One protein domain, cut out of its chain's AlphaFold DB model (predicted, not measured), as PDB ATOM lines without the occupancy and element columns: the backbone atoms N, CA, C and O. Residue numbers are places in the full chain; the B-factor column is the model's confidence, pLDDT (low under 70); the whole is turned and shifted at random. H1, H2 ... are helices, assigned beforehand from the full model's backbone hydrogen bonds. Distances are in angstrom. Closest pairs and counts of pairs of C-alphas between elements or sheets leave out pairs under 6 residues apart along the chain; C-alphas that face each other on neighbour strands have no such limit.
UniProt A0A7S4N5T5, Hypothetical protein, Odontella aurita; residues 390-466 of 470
ATOM      1  N   GLY A 390     139.667 122.675 160.074       91.44
ATOM      2  CA  GLY A 390     140.222 121.777 159.060       91.44
ATOM      3  C   GLY A 390     140.797 120.458 159.593       91.44
ATOM      4  O   GLY A 390     141.480 119.757 158.842       91.44
ATOM      5  N   ASP A 391     140.575 120.095 160.864       92.62
ATOM      6  CA  ASP A 391     141.095 118.834 161.416       92.62
ATOM      7  C   ASP A 391     140.225 117.626 161.014       92.62
ATOM      8  O   ASP A 391     139.301 117.222 161.720       92.62
ATOM      9  N   GLN A 392     140.567 117.011 159.876       93.38
ATOM     10  CA  GLN A 392     139.912 115.800 159.362       93.38
ATOM     11  C   GLN A 392     139.928 114.635 160.358       93.38
ATOM     12  O   GLN A 392     138.928 113.942 160.517       93.38
ATOM     13  N   ASP A 393     141.047 114.418 161.055       92.75
ATOM     14  CA  ASP A 393     141.133 113.286 161.979       92.75
ATOM     15  C   ASP A 393     140.182 113.515 163.186       92.75
ATOM     16  O   ASP A 393     139.756 112.562 163.832       92.75
ATOM     17  N   VAL A 394     139.873 114.774 163.541       96.19
ATOM     18  CA  VAL A 394     138.860 115.100 164.564       96.19
ATOM     19  C   VAL A 394     137.457 114.790 164.066       96.19
ATOM     20  O   VAL A 394     136.677 114.218 164.823       96.19
ATOM     21  N   LEU A 395     137.145 115.132 162.814       96.12
ATOM     22  CA  LEU A 395     135.859 114.800 162.204       96.12
ATOM     23  C   LEU A 395     135.612 113.284 162.201       96.12
ATOM     24  O   LEU A 395     134.537 112.839 162.594       96.12
ATOM     25  N   GLU A 396     136.619 112.494 161.825       94.88
ATOM     26  CA  GLU A 396     136.549 111.027 161.855       94.88
ATOM     27  C   GLU A 396     136.236 110.507 163.266       94.88
ATOM     28  O   GLU A 396     135.280 109.755 163.445       94.88
ATOM     29  N   MET A 397     136.946 110.984 164.294       96.00
ATOM     30  CA  MET A 397     136.666 110.585 165.683       96.00
ATOM     31  C   MET A 397     135.266 111.003 166.148       96.00
ATOM     32  O   MET A 397     134.613 110.255 166.868       96.00
ATOM     33  N   LEU A 398     134.783 112.185 165.751       96.44
ATOM     34  CA  LEU A 398     133.434 112.638 166.100       96.44
ATOM     35  C   LEU A 398     132.359 111.737 165.479       96.44
ATOM     36  O   LEU A 398     131.376 111.420 166.155       96.44
ATOM     37  N   ARG A 399     132.558 111.301 164.228       95.81
ATOM     38  CA  ARG A 399     131.675 110.350 163.536       95.81
ATOM     39  C   ARG A 399     131.680 108.987 164.220       95.81
ATOM     40  O   ARG A 399     130.614 108.483 164.552       95.81
ATOM     41  N   GLU A 400     132.862 108.431 164.465       95.06
ATOM     42  CA  GLU A 400     133.025 107.061 164.965       95.06
ATOM     43  C   GLU A 400     132.685 106.903 166.453       95.06
ATOM     44  O   GLU A 400     132.096 105.899 166.847       95.06
ATOM     45  N   GLU A 401     133.067 107.867 167.296       96.62
ATOM     46  CA  GLU A 401     132.953 107.722 168.755       96.62
ATOM     47  C   GLU A 401     131.655 108.321 169.317       96.62
ATOM     48  O   GLU A 401     131.177 107.873 170.357       96.62
ATOM     49  N   SER A 402     131.083 109.336 168.659       94.94
ATOM     50  CA  SER A 402     129.979 110.135 169.227       94.94
ATOM     51  C   SER A 402     128.812 110.422 168.287       94.94
ATOM     52  O   SER A 402     127.896 111.140 168.692       94.94
ATOM     53  N   SER A 403     128.845 109.921 167.046       96.25
ATOM     54  CA  SER A 403     127.860 110.257 166.007       96.25
ATOM     55  C   SER A 403     127.639 111.777 165.881       96.25
ATOM     56  O   SER A 403     126.517 112.251 165.737       96.25
ATOM     57  N   ALA A 404     128.721 112.559 165.996       97.06
ATOM     58  CA  ALA A 404     128.708 114.024 166.047       97.06
ATOM     59  C   ALA A 404     129.419 114.669 164.845       97.06
ATOM     60  O   ALA A 404     130.119 115.672 164.973       97.06
ATOM     61  N   GLY A 405     129.277 114.054 163.674       96.62
ATOM     62  CA  GLY A 405     129.961 114.409 162.436       96.62
ATOM     63  C   GLY A 405     129.271 115.448 161.554       96.62
ATOM     64  O   GLY A 405     129.777 115.693 160.462       96.62
ATOM     65  N   THR A 406     128.149 116.040 161.978       98.00
ATOM     66  CA  THR A 406     127.436 117.104 161.242       98.00
ATOM     67  C   THR A 406     127.326 118.398 162.065       98.00
ATOM     68  O   THR A 406     127.464 118.362 163.296       98.00
ATOM     69  N   PRO A 407     127.042 119.568 161.446       98.19
ATOM     70  CA  PRO A 407     126.875 120.818 162.186       98.19
ATOM     71  C   PRO A 407     125.687 120.751 163.147       98.19
ATOM     72  O   PRO A 407     125.757 121.274 164.258       98.19
ATOM     73  N   ARG A 408     124.612 120.054 162.760       98.00
ATOM     74  CA  ARG A 408     123.461 119.824 163.631       98.00
ATOM     75  C   ARG A 408     123.864 119.053 164.878       98.00
ATOM     76  O   ARG A 408     123.574 119.515 165.982       98.00
ATOM     77  N   ASP A 409     124.556 117.927 164.718       97.88
ATOM     78  CA  ASP A 409     124.944 117.092 165.853       97.88
ATOM     79  C   ASP A 409     125.823 117.884 166.828       97.88
ATOM     80  O   ASP A 409     125.513 117.960 168.016       97.88
ATOM     81  N   LEU A 410     126.848 118.583 166.325       97.88
ATOM     82  CA  LEU A 410     127.710 119.455 167.135       97.88
ATOM     83  C   LEU A 410     126.943 120.584 167.833       97.88
ATOM     84  O   LEU A 410     127.276 120.948 168.965       97.88
ATOM     85  N   SER A 411     125.917 121.142 167.189       97.94
ATOM     86  CA  SER A 411     125.087 122.195 167.782       97.94
ATOM     87  C   SER A 411     124.259 121.690 168.973       97.94
ATOM     88  O   SER A 411     124.076 122.436 169.940       97.94
ATOM     89  N   ASN A 412     123.834 120.418 168.952       97.25
ATOM     90  CA  ASN A 412     123.098 119.784 170.050       97.25
ATOM     91  C   ASN A 412     123.979 119.618 171.297       97.25
ATOM     92  O   ASN A 412     123.501 119.770 172.420       97.25
ATOM     93  N   TRP A 413     125.285 119.401 171.117       97.44
ATOM     94  CA  TRP A 413     126.249 119.311 172.221       97.44
ATOM     95  C   TRP A 413     126.551 120.649 172.898       97.44
ATOM     96  O   TRP A 413     127.164 120.678 173.959       97.44
ATOM     97  N   ALA A 414     126.110 121.778 172.339       95.25
ATOM     98  CA  ALA A 414     126.424 123.099 172.878       95.25
ATOM     99  C   ALA A 414     125.853 123.375 174.281       95.25
ATOM    100  O   ALA A 414     126.305 124.314 174.934       95.25
ATOM    101  N   GLU A 415     124.836 122.629 174.723       95.06
ATOM    102  CA  GLU A 415     124.297 122.739 176.088       95.06
ATOM    103  C   GLU A 415     125.173 122.030 177.125       95.06
ATOM    104  O   GLU A 415     125.226 122.463 178.276       95.06
ATOM    105  N   CYS A 416     125.888 120.985 176.707       96.25
ATOM    106  CA  CYS A 416     126.774 120.183 177.547       96.25
ATOM    107  C   CYS A 416     128.026 119.695 176.776       96.25
ATOM    108  O   CYS A 416     128.201 118.493 176.556       96.25
ATOM    109  N   PRO A 417     128.933 120.611 176.374       95.81
ATOM    110  CA  PRO A 417     130.120 120.286 175.567       95.81
ATOM    111  C   PRO A 417     131.081 119.306 176.250       95.81
ATOM    112  O   PRO A 417     131.773 118.531 175.593       95.81
ATOM    113  N   GLU A 418     131.104 119.297 177.581       95.06
ATOM    114  CA  GLU A 418     131.878 118.353 178.383       95.06
ATOM    115  C   GLU A 418     131.470 116.889 178.159       95.06
ATOM    116  O   GLU A 418     132.336 116.011 178.183       95.06
ATOM    117  N   MET A 419     130.189 116.627 177.879       97.06
ATOM    118  CA  MET A 419     129.683 115.275 177.626       97.06
ATOM    119  C   MET A 419     130.188 114.729 176.286       97.06
ATOM    120  O   MET A 419     130.423 113.528 176.174       97.06
ATOM    121  N   LEU A 420     130.445 115.594 175.298       96.69
ATOM    122  CA  LEU A 420     131.044 115.187 174.023       96.69
ATOM    123  C   LEU A 420     132.472 114.658 174.231       96.69
ATOM    124  O   LEU A 420     132.853 113.630 173.682       96.69
ATOM    125  N   LEU A 421     133.251 115.292 175.114       95.88
ATOM    126  CA  LEU A 421     134.584 114.804 175.492       95.88
ATOM    127  C   LEU A 421     134.550 113.513 176.321       95.88
ATOM    128  O   LEU A 421     135.593 112.883 176.499       95.88
ATOM    129  N   GLU A 422     133.422 113.176 176.944       96.19
ATOM    130  CA  GLU A 422     133.220 111.894 177.632       96.19
ATOM    131  C   GLU A 422     132.799 110.793 176.659       96.19
ATOM    132  O   GLU A 422     133.294 109.673 176.773       96.19
ATOM    133  N   ALA A 423     131.946 111.128 175.688       96.06
ATOM    134  CA  ALA A 423     131.533 110.238 174.608       96.06
ATOM    135  C   ALA A 423     132.686 109.901 173.648       96.06
ATOM    136  O   ALA A 423     132.723 108.794 173.124       96.06
ATOM    137  N   SER A 424     133.658 110.810 173.488       95.81
ATOM    138  CA  SER A 424     134.815 110.637 172.598       95.81
ATOM    139  C   SER A 424     136.164 110.656 173.340       95.81
ATOM    140  O   SER A 424     136.853 111.690 173.379       95.81
ATOM    141  N   PRO A 425     136.593 109.534 173.955       93.56
ATOM    142  CA  PRO A 425     137.887 109.444 174.631       93.56
ATOM    143  C   PRO A 425     139.077 109.754 173.712       93.56
ATOM    144  O   PRO A 425     140.034 110.398 174.153       93.56
ATOM    145  N   GLY A 426     139.020 109.347 172.436       93.75
ATOM    146  CA  GLY A 426     140.083 109.603 171.464       93.75
ATOM    147  C   GLY A 426     140.240 111.096 171.177       93.75
ATOM    148  O   GLY A 426     141.365 111.615 171.134       93.75
ATOM    149  N   LEU A 427     139.116 111.814 171.097       94.50
ATOM    150  CA  LEU A 427     139.090 113.268 170.947       94.50
ATOM    151  C   LEU A 427     139.719 113.974 172.153       94.50
ATOM    152  O   LEU A 427     140.580 114.846 171.988       94.50
ATOM    153  N   ARG A 428     139.338 113.562 173.371       94.19
ATOM    154  CA  ARG A 428     139.906 114.089 174.622       94.19
ATOM    155  C   ARG A 428     141.420 113.901 174.664       94.19
ATOM    156  O   ARG A 428     142.147 114.845 174.975       94.19
ATOM    157  N   ASP A 429     141.901 112.716 174.304       92.81
ATOM    158  CA  ASP A 429     143.328 112.403 174.275       92.81
ATOM    159  C   ASP A 429     144.083 113.177 173.189       92.81
ATOM    160  O   ASP A 429     145.259 113.510 173.366       92.81
ATOM    161  N   ARG A 430     143.452 113.463 172.045       93.25
ATOM    162  CA  ARG A 430     144.061 114.249 170.962       93.25
ATOM    163  C   ARG A 430     144.208 115.713 171.353       93.25
ATOM    164  O   ARG A 430     145.319 116.240 171.283       93.25
ATOM    165  N   LEU A 431     143.118 116.347 171.787       92.00
ATOM    166  CA  LEU A 431     143.114 117.752 172.210       92.00
ATOM    167  C   LEU A 431     143.938 117.962 173.484       92.00
ATOM    168  O   LEU A 431     144.541 119.017 173.688       92.00
ATOM    169  N   GLY A 432     144.006 116.927 174.321       86.44
ATOM    170  CA  GLY A 432     144.709 116.914 175.588       86.44
ATOM    171  C   GLY A 432     146.159 116.433 175.531       86.44
ATOM    172  O   GLY A 432     146.657 115.950 176.546       86.44
ATOM    173  N   LYS A 433     146.878 116.556 174.410       82.56
ATOM    174  CA  LYS A 433     148.334 116.305 174.353       82.56
ATOM    175  C   LYS A 433     149.121 117.608 174.531       82.56
ATOM    176  O   LYS A 433     148.991 118.519 173.725       82.56
ATOM    177  N   GLY A 434     149.970 117.689 175.569       63.94
ATOM    178  CA  GLY A 434     151.052 118.692 175.630       63.94
ATOM    179  C   GLY A 434     151.217 119.593 176.867       63.94
ATOM    180  O   GLY A 434     152.276 120.203 176.957       63.94
ATOM    181  N   THR A 435     150.283 119.706 177.826       56.59
ATOM    182  CA  THR A 435     150.439 120.568 179.025       56.59
ATOM    183  C   THR A 435     149.613 120.101 180.238       56.59
ATOM    184  O   THR A 435     148.602 119.425 180.103       56.59
ATOM    185  N   GLU A 436     149.983 120.498 181.457       73.00
ATOM    186  CA  GLU A 436     149.260 120.129 182.694       73.00
ATOM    187  C   GLU A 436     147.817 120.697 182.783       73.00
ATOM    188  O   GLU A 436     147.030 120.252 183.614       73.00
ATOM    189  N   ASN A 437     147.427 121.617 181.886       74.62
ATOM    190  CA  ASN A 437     146.093 122.247 181.821       74.62
ATOM    191  C   ASN A 437     145.181 121.697 180.701       74.62
ATOM    192  O   ASN A 437     144.188 122.324 180.328       74.62
ATOM    193  N   ASN A 438     145.504 120.527 180.159       77.06
ATOM    194  CA  ASN A 438     144.923 120.010 178.918       77.06
ATOM    195  C   ASN A 438     143.395 119.819 178.914       77.06
ATOM    196  O   ASN A 438     142.765 120.092 177.896       77.06
ATOM    197  N   GLY A 439     142.780 119.430 180.036       82.25
ATOM    198  CA  GLY A 439     141.322 119.242 180.093       82.25
ATOM    199  C   GLY A 439     140.533 120.536 179.867       82.25
ATOM    200  O   GLY A 439     139.541 120.535 179.149       82.25
ATOM    201  N   LYS A 440     141.015 121.662 180.412       86.19
ATOM    202  CA  LYS A 440     140.359 122.970 180.243       86.19
ATOM    203  C   LYS A 440     140.456 123.472 178.807       86.19
ATOM    204  O   LYS A 440     139.493 124.004 178.278       86.19
ATOM    205  N   LYS A 441     141.610 123.262 178.167       89.50
ATOM    206  CA  LYS A 441     141.816 123.665 176.774       89.50
ATOM    207  C   LYS A 441     140.938 122.856 175.816       89.50
ATOM    208  O   LYS A 441     140.379 123.430 174.891       89.50
ATOM    209  N   ALA A 442     140.800 121.547 176.043       92.56
ATOM    210  CA  ALA A 442     139.910 120.709 175.243       92.56
ATOM    211  C   ALA A 442     138.446 121.166 175.366       92.56
ATOM    212  O   ALA A 442     137.773 121.319 174.353       92.56
ATOM    213  N   ASP A 443     137.987 121.456 176.586       93.12
ATOM    214  CA  ASP A 443     136.636 121.971 176.855       93.12
ATOM    215  C   ASP A 443     136.373 123.319 176.157       93.12
ATOM    216  O   ASP A 443     135.339 123.505 175.518       93.12
ATOM    217  N   GLU A 444     137.333 124.248 176.197       93.88
ATOM    218  CA  GLU A 444     137.235 125.534 175.489       93.88
ATOM    219  C   GLU A 444     137.149 125.368 173.964       93.88
ATOM    220  O   GLU A 444     136.349 126.048 173.319       93.88
ATOM    221  N   VAL A 445     137.942 124.458 173.388       94.56
ATOM    222  CA  VAL A 445     137.935 124.168 171.945       94.56
ATOM    223  C   VAL A 445     136.606 123.544 171.519       94.56
ATOM    224  O   VAL A 445     135.991 124.016 170.566       94.56
ATOM    225  N   VAL A 446     136.111 122.545 172.252       96.69
ATOM    226  CA  VAL A 446     134.829 121.903 171.927       96.69
ATOM    227  C   VAL A 446     133.667 122.886 172.080       96.69
ATOM    228  O   VAL A 446     132.815 122.965 171.199       96.69
ATOM    229  N   ARG A 447     133.666 123.725 173.127       96.56
ATOM    230  CA  ARG A 447     132.699 124.829 173.266       96.56
ATOM    231  C   ARG A 447     132.709 125.758 172.063       96.56
ATOM    232  O   ARG A 447     131.644 126.145 171.585       96.56
ATOM    233  N   LEU A 448     133.895 126.125 171.583       95.69
ATOM    234  CA  LEU A 448     134.036 126.974 170.407       95.69
ATOM    235  C   LEU A 448     133.415 126.309 169.173       95.69
ATOM    236  O   LEU A 448     132.621 126.953 168.490       95.69
ATOM    237  N   TRP A 449     133.708 125.033 168.923       97.38
ATOM    238  CA  TRP A 449     133.131 124.288 167.801       97.38
ATOM    239  C   TRP A 449     131.607 124.184 167.891       97.38
ATOM    240  O   TRP A 449     130.923 124.492 166.920       97.38
ATOM    241  N   CYS A 450     131.055 123.865 169.062       97.62
ATOM    242  CA  CYS A 450     129.609 123.827 169.282       97.62
ATOM    243  C   CYS A 450     128.934 125.192 169.040       97.62
ATOM    244  O   CYS A 450     127.845 125.259 168.468       97.62
ATOM    245  N   MET A 451     129.571 126.298 169.449       96.44
ATOM    246  CA  MET A 451     129.061 127.647 169.167       96.44
ATOM    247  C   MET A 451     129.095 127.979 167.671       96.44
ATOM    248  O   MET A 451     128.123 128.523 167.153       96.44
ATOM    249  N   ARG A 452     130.183 127.635 166.969       96.62
ATOM    250  CA  ARG A 452     130.287 127.815 165.510       96.62
ATOM    251  C   ARG A 452     129.250 126.978 164.768       96.62
ATOM    252  O   ARG A 452     128.603 127.481 163.861       96.62
ATOM    253  N   ALA A 453     129.031 125.741 165.203       97.75
ATOM    254  CA  ALA A 453     128.005 124.865 164.655       97.75
ATOM    255  C   ALA A 453     126.595 125.459 164.807       97.75
ATOM    256  O   ALA A 453     125.842 125.499 163.838       97.75
ATOM    257  N   LYS A 454     126.266 126.023 165.980       97.19
ATOM    258  CA  LYS A 454     125.013 126.775 166.185       97.19
ATOM    259  C   LYS A 454     124.876 127.963 165.231       97.19
ATOM    260  O   LYS A 454     123.796 128.192 164.694       97.19
ATOM    261  N   GLU A 455     125.950 128.719 165.026       96.94
ATOM    262  CA  GLU A 455     125.941 129.856 164.103       96.94
ATOM    263  C   GLU A 455     125.784 129.405 162.640       96.94
ATOM    264  O   GLU A 455     125.026 130.023 161.898       96.94
ATOM    265  N   ALA A 456     126.422 128.299 162.243       96.88
ATOM    266  CA  ALA A 456     126.276 127.708 160.913       96.88
ATOM    267  C   ALA A 456     124.839 127.237 160.652       96.88
ATOM    268  O   ALA A 456     124.258 127.601 159.635       96.88
ATOM    269  N   VAL A 457     124.234 126.501 161.593       97.69
ATOM    270  CA  VAL A 457     122.832 126.054 161.501       97.69
ATOM    271  C   VAL A 457     121.875 127.249 161.416       97.69
ATOM    272  O   VAL A 457     120.921 127.231 160.644       97.69
ATOM    273  N   ARG A 458     122.160 128.338 162.145       96.56
ATOM    274  CA  ARG A 458     121.382 129.582 162.052       96.56
ATOM    275  C   ARG A 458     121.501 130.254 160.681       96.56
ATOM    276  O   ARG A 458     120.522 130.828 160.211       96.56
ATOM    277  N   ALA A 459     122.689 130.234 160.080       96.12
ATOM    278  CA  ALA A 459     122.941 130.821 158.766       96.12
ATOM    279  C   ALA A 459     122.338 129.983 157.625       96.12
ATOM    280  O   ALA A 459     121.845 130.550 156.652       96.12
ATOM    281  N   CYS A 460     122.335 128.656 157.772       97.00
ATOM    282  CA  CYS A 460     121.889 127.691 156.771       97.00
ATOM    283  C   CYS A 460     120.890 126.697 157.400       97.00
ATOM    284  O   CYS A 460     121.300 125.618 157.833       97.00
ATOM    285  N   PRO A 461     119.581 127.019 157.452       96.94
ATOM    286  CA  PRO A 461     118.583 126.197 158.148       96.94
ATOM    287  C   PRO A 461     118.463 124.755 157.640       96.94
ATOM    288  O   PRO A 461     118.113 123.862 158.404       96.94
ATOM    289  N   TRP A 462     118.792 124.502 156.369       96.81
ATOM    290  CA  TRP A 462     118.788 123.156 155.788       96.81
ATOM    291  C   TRP A 462     119.769 122.200 156.493       96.81
ATOM    292  O   TRP A 462     119.564 120.989 156.475       96.81
ATOM    293  N   LEU A 463     120.790 122.719 157.190       97.56
ATOM    294  CA  LEU A 463     121.704 121.906 158.000       97.56
ATOM    295  C   LEU A 463     120.992 121.151 159.126       97.56
ATOM    296  O   LEU A 463     121.498 120.127 159.575       97.56
ATOM    297  N   GLU A 464     119.817 121.611 159.568       97.31
ATOM    298  CA  GLU A 464     119.005 120.905 160.564       97.31
ATOM    299  C   GLU A 464     118.496 119.546 160.073       97.31
ATOM    300  O   GLU A 464     118.003 118.758 160.878       97.31
ATOM    301  N   TRP A 465     118.586 119.235 158.782       95.75
ATOM    302  CA  TRP A 465     118.084 117.971 158.240       95.75
ATOM    303  C   TRP A 465     119.141 116.869 158.217       95.75
ATOM    304  O   TRP A 465     118.790 115.694 158.163       95.75
ATOM    305  N   TYR A 466     120.414 117.230 158.373       96.12
ATOM    306  CA  TYR A 466     121.530 116.294 158.311       96.12
ATOM    307  C   TYR A 466     121.920 115.837 159.709       96.12
ATOM    308  O   TYR A 466     122.092 116.648 160.618       96.12
TER     309      TYR A 466
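This is residues 390 to 466 of the 470 residues of the protein "Hypothetical protein" of Odontella aurita (UniProt A0A7S4N5T5). One long helix, H5, makes the long axis, and H2, H3 and H4 pack along it at crossing angles. H1 lies beyond them, on H4 and the end of H3 and apart from H5, while the short H6 turns back at the last end of H5 to reach H2. The 77 printed residues hold six named helices, H1 to H6 in chain order, and no named strand: all helix, mostly crossed. The whole is compact, with a radius of gyration of the C-alphas of 12.2 A, yet elongated, spanning 40 by 22 by 21 A.

H1, residues 392 to 402, touches H4, residues 425 to 431, at a shallow tilt of 27 degrees, opposite ways; their closest C-alphas, of Met 397 and Leu 427, are 6.4 A apart. H2, residues 407 to 415, touches residues 447 to 457 of the hub H5, residues 438 to 459, at a steep tilt of 56 degrees, closest at the C-alphas of Ser 411 and Lys 454, 4.9 A. H3, residues 417 to 423, touches H5 closest at the C-alphas of Pro 417 and Arg 447, 5.7 A. H4 is about perpendicular to H5, at 86 degrees, and touches it closest at the C-alphas of Leu 431 and Ala 442, 5.3 A. H6, residues 461 to 465, touches H2 closest at the C-alphas of Arg 408 and Glu 464, 5.5 A. Every O i to N i+4 pair is within hydrogen-bond range in H1, H4 and H5, against 3 of 5 in H2, 2 of 3 in H3 and 0 of 1 in H6, where 2 of 2 O i to N i+3 pairs are.

H1 begins at C-alpha 392 (139.912, 115.800, 159.362) and measures 15.1 A; H2 measures 14.3 A. H5 measures 31.7 A, and H6 ends at C-alpha 465 (118.084, 117.971, 158.240).

The C-alphas farthest apart, of Glu 436 and Trp 462, are 40.8 A apart. The printed part has no cut and no long link. Mean pLDDT of the printed part is 93.4; residues 434 to 435 are under 70.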